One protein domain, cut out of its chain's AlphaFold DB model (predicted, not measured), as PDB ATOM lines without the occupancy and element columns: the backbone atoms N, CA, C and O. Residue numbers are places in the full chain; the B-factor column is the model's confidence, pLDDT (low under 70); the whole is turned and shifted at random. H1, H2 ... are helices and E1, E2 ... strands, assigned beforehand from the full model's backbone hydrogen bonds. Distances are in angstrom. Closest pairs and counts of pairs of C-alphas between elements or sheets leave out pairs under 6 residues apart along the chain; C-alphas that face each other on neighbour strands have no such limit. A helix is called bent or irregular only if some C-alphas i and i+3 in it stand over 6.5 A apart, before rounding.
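Overview. This is residues 92 to 135 of the 182 residues of an uncharacterized protein of mine drainage metagenome (UniProt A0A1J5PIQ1). One long, lone helix, H1, runs nearly the whole length of a thin rod, and after its last residue the printed part turns aside in a small hook that finishes in the short strand E1. There is no second helix or sheet for H1 to pack on, and most of it stands free. The printed part has 44 residues, with one named helix and then one named strand, and its class is mostly helix. It is extended, with a radius of gyration of the C-alphas of 18.3 A, and its C-alphas span 58 by 13 by 10 A.

Arrangement. Start with H1, residues 94 to 128, which is not bent; in it every O i to N i+4 pair is within hydrogen-bond range. From its last residue, a tight link of 4 residues leads to E1, residues 133 to 135, which pairs with no named strand. Look at Met 128 and Val 134 for the closest C-alphas of H1 and E1, 6.7 A apart; this is the 1 pair within 8 A. Their centres are 26.7 A apart.

Along the chain. Find C-alpha 94 at (-15.741, -54.120, 17.585); from there H1 runs 50.7 A to C-alpha 128 at (-58.162, -37.152, -4.493). E1 ends at C-alpha 135, at (-54.024, -27.902, -3.370).

Size, cuts and confidence. The two C-alphas farthest apart are those of Asp 92 and Asp 130, at 57.7 A. Residues 92 to 123, of which 94 to 123 belong to H1, stand free, and so do residues 126 to 132, of which 126 to 128 belong to H1. The printed part has no cut. The mean pLDDT of the printed part is 96.9, and no printed residue is under 70.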
ATOM      1  N   ASP A  92     -15.351 -60.544  16.321       95.44
ATOM      2  CA  ASP A  92     -14.533 -59.939  17.382       95.44
ATOM      3  C   ASP A  92     -14.022 -58.527  17.028       95.44
ATOM      4  O   ASP A  92     -13.405 -57.853  17.855       95.44
ATOM      5  N   ASP A  93     -14.276 -58.054  15.804       97.56
ATOM      6  CA  ASP A  93     -13.953 -56.693  15.392       97.56
ATOM      7  C   ASP A  93     -15.064 -55.751  15.870       97.56
ATOM      8  O   ASP A  93     -16.157 -55.682  15.298       97.56
ATOM      9  N   LEU A  94     -14.786 -55.035  16.961       96.19
ATOM     10  CA  LEU A  94     -15.741 -54.120  17.585       96.19
ATOM     11  C   LEU A  94     -16.152 -52.972  16.656       96.19
ATOM     12  O   LEU A  94     -17.307 -52.548  16.699       96.19
ATOM     13  N   GLU A  95     -15.235 -52.473  15.826       96.69
ATOM     14  CA  GLU A  95     -15.516 -51.370  14.906       96.69
ATOM     15  C   GLU A  95     -16.465 -51.841  13.801       96.69
ATOM     16  O   GLU A  95     -17.511 -51.231  13.566       96.69
ATOM     17  N   MET A  96     -16.153 -52.974  13.169       96.81
ATOM     18  CA  MET A  96     -16.979 -53.527  12.092       96.81
ATOM     19  C   MET A  96     -18.321 -54.060  12.603       96.81
ATOM     20  O   MET A  96     -19.340 -53.920  11.922       96.81
ATOM     21  N   SER A  97     -18.360 -54.602  13.821       96.06
ATOM     22  CA  SER A  97     -19.605 -55.022  14.474       96.06
ATOM     23  C   SER A  97     -20.524 -53.836  14.787       96.06
ATOM     24  O   SER A  97     -21.742 -53.924  14.583       96.06
ATOM     25  N   ALA A  98     -19.960 -52.709  15.234       96.56
ATOM     26  CA  ALA A  98     -20.711 -51.470  15.426       96.56
ATOM     27  C   ALA A  98     -21.240 -50.932  14.088       96.56
ATOM     28  O   ALA A  98     -22.440 -50.687  13.963       96.56
ATOM     29  N   ALA A  99     -20.391 -50.867  13.055       96.06
ATOM     30  CA  ALA A  99     -20.790 -50.427  11.719       96.06
ATOM     31  C   ALA A  99     -21.920 -51.290  11.124       96.06
ATOM     32  O   ALA A  99     -22.861 -50.770  10.517       96.06
ATOM     33  N   PHE A 100     -21.873 -52.612  11.326       96.75
ATOM     34  CA  PHE A 100     -22.943 -53.517  10.901       96.75
ATOM     35  C   PHE A 100     -24.255 -53.268  11.661       96.75
ATOM     36  O   PHE A 100     -25.325 -53.224  11.049       96.75
ATOM     37  N   SER A 101     -24.181 -53.059  12.975       96.06
ATOM     38  CA  SER A 101     -25.350 -52.750  13.808       96.06
ATOM     39  C   SER A 101     -26.008 -51.428  13.397       96.06
ATOM     40  O   SER A 101     -27.230 -51.373  13.220       96.06
ATOM     41  N   ASP A 102     -25.206 -50.391  13.153       96.75
ATOM     42  CA  ASP A 102     -25.677 -49.090  12.672       96.75
ATOM     43  C   ASP A 102     -26.337 -49.204  11.292       96.75
ATOM     44  O   ASP A 102     -27.414 -48.646  11.060       96.75
ATOM     45  N   LEU A 103     -25.756 -49.994  10.382       96.81
ATOM     46  CA  LEU A 103     -26.345 -50.265   9.071       96.81
ATOM     47  C   LEU A 103     -27.741 -50.899   9.189       96.81
ATOM     48  O   LEU A 103     -28.659 -50.504   8.461       96.81
ATOM     49  N   LEU A 104     -27.919 -51.873  10.087       97.38
ATOM     50  CA  LEU A 104     -29.224 -52.496  10.330       97.38
ATOM     51  C   LEU A 104     -30.233 -51.490  10.896       97.38
ATOM     52  O   LEU A 104     -31.369 -51.430  10.414       97.38
ATOM     53  N   ALA A 105     -29.819 -50.661  11.857       96.94
ATOM     54  CA  ALA A 105     -30.670 -49.625  12.435       96.94
ATOM     55  C   ALA A 105     -31.142 -48.615  11.372       96.94
ATOM     56  O   ALA A 105     -32.343 -48.348  11.255       96.94
ATOM     57  N   VAL A 106     -30.230 -48.120  10.528       97.12
ATOM     58  CA  VAL A 106     -30.563 -47.196   9.432       97.12
ATOM     59  C   VAL A 106     -31.514 -47.848   8.428       97.12
ATOM     60  O   VAL A 106     -32.499 -47.228   8.022       97.12
ATOM     61  N   ARG A 107     -31.288 -49.113   8.050       96.44
ATOM     62  CA  ARG A 107     -32.201 -49.843   7.149       96.44
ATOM     63  C   ARG A 107     -33.603 -49.968   7.724       96.44
ATOM     64  O   ARG A 107     -34.575 -49.781   6.991       96.44
ATOM     65  N   GLN A 108     -33.719 -50.232   9.022       96.50
ATOM     66  CA  GLN A 108     -35.016 -50.299   9.682       96.50
ATOM     67  C   GLN A 108     -35.725 -48.936   9.674       96.50
ATOM     68  O   GLN A 108     -36.923 -48.863   9.381       96.50
ATOM     69  N   MET A 109     -34.996 -47.847   9.934       97.38
ATOM     70  CA  MET A 109     -35.542 -46.486   9.861       97.38
ATOM     71  C   MET A 109     -36.005 -46.126   8.444       97.38
ATOM     72  O   MET A 109     -37.111 -45.616   8.276       97.38
ATOM     73  N   LEU A 110     -35.207 -46.436   7.416       96.88
ATOM     74  CA  LEU A 110     -35.570 -46.209   6.013       96.88
ATOM     75  C   LEU A 110     -36.812 -47.005   5.609       96.88
ATOM     76  O   LEU A 110     -37.712 -46.449   4.980       96.88
ATOM     77  N   SER A 111     -36.886 -48.279   5.997       96.81
ATOM     78  CA  SER A 111     -38.054 -49.130   5.749       96.81
ATOM     79  C   SER A 111     -39.316 -48.534   6.380       96.81
ATOM     80  O   SER A 111     -40.324 -48.327   5.701       96.81
ATOM     81  N   THR A 112     -39.225 -48.145   7.654       97.44
ATOM     82  CA  THR A 112     -40.337 -47.542   8.403       97.44
ATOM     83  C   THR A 112     -40.793 -46.225   7.770       97.44
ATOM     84  O   THR A 112     -41.986 -46.017   7.553       97.44
ATOM     85  N   ASN A 113     -39.852 -45.348   7.409       97.88
ATOM     86  CA  ASN A 113     -40.159 -44.067   6.772       97.88
ATOM     87  C   ASN A 113     -40.752 -44.242   5.371       97.88
ATOM     88  O   ASN A 113     -41.673 -43.516   5.006       97.88
ATOM     89  N   THR A 114     -40.276 -45.228   4.609       98.19
ATOM     90  CA  THR A 114     -40.828 -45.564   3.287       98.19
ATOM     91  C   THR A 114     -42.270 -46.052   3.411       98.19
ATOM     92  O   THR A 114     -43.142 -45.623   2.658       98.19
ATOM     93  N   GLN A 115     -42.553 -46.903   4.401       97.75
ATOM     94  CA  GLN A 115     -43.911 -47.364   4.674       97.75
ATOM     95  C   GLN A 115     -44.830 -46.205   5.086       97.75
ATOM     96  O   GLN A 115     -45.961 -46.115   4.602       97.75
ATOM     97  N   LEU A 116     -44.346 -45.302   5.943       97.88
ATOM     98  CA  LEU A 116     -45.098 -44.124   6.374       97.88
ATOM     99  C   LEU A 116     -45.380 -43.165   5.206       97.88
ATOM    100  O   LEU A 116     -46.516 -42.719   5.050       97.88
ATOM    101  N   GLU A 117     -44.384 -42.880   4.361       98.06
ATOM    102  CA  GLU A 117     -44.560 -42.082   3.138       98.06
ATOM    103  C   GLU A 117     -45.646 -42.691   2.250       98.06
ATOM    104  O   GLU A 117     -46.589 -41.996   1.864       98.06
ATOM    105  N   SER A 118     -45.580 -44.005   2.018       97.81
ATOM    106  CA  SER A 118     -46.551 -44.712   1.187       97.81
ATOM    107  C   SER A 118     -47.960 -44.645   1.774       97.81
ATOM    108  O   SER A 118     -48.919 -44.400   1.041       97.81
ATOM    109  N   GLN A 119     -48.101 -44.786   3.095       98.25
ATOM    110  CA  GLN A 119     -49.386 -44.650   3.782       98.25
ATOM    111  C   GLN A 119     -49.969 -43.235   3.631       98.25
ATOM    112  O   GLN A 119     -51.156 -43.076   3.336       98.25
ATOM    113  N   LEU A 120     -49.148 -42.198   3.816       97.81
ATOM    114  CA  LEU A 120     -49.570 -40.801   3.679       97.81
ATOM    115  C   LEU A 120     -49.963 -40.475   2.234       97.81
ATOM    116  O   LEU A 120     -51.023 -39.890   1.998       97.81
ATOM    117  N   LYS A 121     -49.160 -40.920   1.264       97.19
ATOM    118  CA  LYS A 121     -49.440 -40.790  -0.168       97.19
ATOM    119  C   LYS A 121     -50.765 -41.447  -0.545       97.19
ATOM    120  O   LYS A 121     -51.600 -40.804  -1.178       97.19
ATOM    121  N   GLN A 122     -50.998 -42.684  -0.110       97.75
ATOM    122  CA  GLN A 122     -52.250 -43.404  -0.365       97.75
ATOM    123  C   GLN A 122     -53.452 -42.709   0.274       97.75
ATOM    124  O   GLN A 122     -54.500 -42.594  -0.357       97.75
ATOM    125  N   ARG A 123     -53.308 -42.176   1.494       97.81
ATOM    126  CA  ARG A 123     -54.364 -41.394   2.153       97.81
ATOM    127  C   ARG A 123     -54.730 -40.140   1.353       97.81
ATOM    128  O   ARG A 123     -55.912 -39.808   1.264       97.81
ATOM    129  N   ILE A 124     -53.745 -39.457   0.766       96.75
ATOM    130  CA  ILE A 124     -53.986 -38.318  -0.132       96.75
ATOM    131  C   ILE A 124     -54.684 -38.798  -1.405       96.75
ATOM    132  O   ILE A 124     -55.746 -38.279  -1.727       96.75
ATOM    133  N   GLN A 125     -54.163 -39.825  -2.081       97.62
ATOM    134  CA  GLN A 125     -54.756 -40.392  -3.302       97.62
ATOM    135  C   GLN A 125     -56.213 -40.832  -3.101       97.62
ATOM    136  O   GLN A 125     -57.072 -40.518  -3.921       97.62
ATOM    137  N   GLN A 126     -56.521 -41.479  -1.974       97.31
ATOM    138  CA  GLN A 126     -57.885 -41.872  -1.613       97.31
ATOM    139  C   GLN A 126     -58.819 -40.660  -1.500       97.31
ATOM    140  O   GLN A 126     -59.987 -40.747  -1.868       97.31
ATOM    141  N   ARG A 127     -58.319 -39.525  -0.994       96.81
ATOM    142  CA  ARG A 127     -59.077 -38.266  -0.928       96.81
ATOM    143  C   ARG A 127     -59.152 -37.545  -2.270       96.81
ATOM    144  O   ARG A 127     -60.144 -36.866  -2.504       96.81
ATOM    145  N   MET A 128     -58.141 -37.687  -3.128       97.00
ATOM    146  CA  MET A 128     -58.162 -37.152  -4.493       97.00
ATOM    147  C   MET A 128     -59.251 -37.828  -5.330       97.00
ATOM    148  O   MET A 128     -59.953 -37.138  -6.065       97.00
ATOM    149  N   GLY A 129     -59.416 -39.151  -5.211       95.62
ATOM    150  CA  GLY A 129     -60.349 -39.903  -6.051       95.62
ATOM    151  C   GLY A 129     -60.041 -39.670  -7.532       95.62
ATOM    152  O   GLY A 129     -58.912 -39.880  -7.967       95.62
ATOM    153  N   ASP A 130     -61.024 -39.164  -8.279       95.62
ATOM    154  CA  ASP A 130     -60.884 -38.851  -9.709       95.62
ATOM    155  C   ASP A 130     -60.224 -37.483  -9.983       95.62
ATOM    156  O   ASP A 130     -59.973 -37.112 -11.136       95.62
ATOM    157  N   ALA A 131     -59.942 -36.692  -8.941       95.94
ATOM    158  CA  ALA A 131     -59.332 -35.380  -9.095       95.94
ATOM    159  C   ALA A 131     -57.872 -35.500  -9.550       95.94
ATOM    160  O   ALA A 131     -57.039 -36.150  -8.927       95.94
ATOM    161  N   SER A 132     -57.527 -34.773 -10.612       94.06
ATOM    162  CA  SER A 132     -56.170 -34.768 -11.175       94.06
ATOM    163  C   SER A 132     -55.159 -33.904 -10.402       94.06
ATOM    164  O   SER A 132     -53.954 -33.976 -10.671       94.06
ATOM    165  N   LYS A 133     -55.634 -33.038  -9.498       96.06
ATOM    166  CA  LYS A 133     -54.828 -32.117  -8.682       96.06
ATOM    167  C   LYS A 133     -55.557 -31.783  -7.378       96.06
ATOM    168  O   LYS A 133     -56.764 -31.563  -7.403       96.06
ATOM    169  N   VAL A 134     -54.817 -31.692  -6.276       96.25
ATOM    170  CA  VAL A 134     -55.279 -31.154  -4.986       96.25
ATOM    171  C   VAL A 134     -54.286 -30.104  -4.499       96.25
ATOM    172  O   VAL A 134     -53.080 -30.271  -4.668       96.25
ATOM    173  N   VAL A 135     -54.802 -29.021  -3.919       96.56
ATOM    174  CA  VAL A 135     -54.024 -27.902  -3.370       96.56
ATOM    175  C   VAL A 135     -54.128 -27.926  -1.845       96.56
ATOM    176  O   VAL A 135     -55.213 -28.121  -1.299       96.56
TER     177      VAL A 135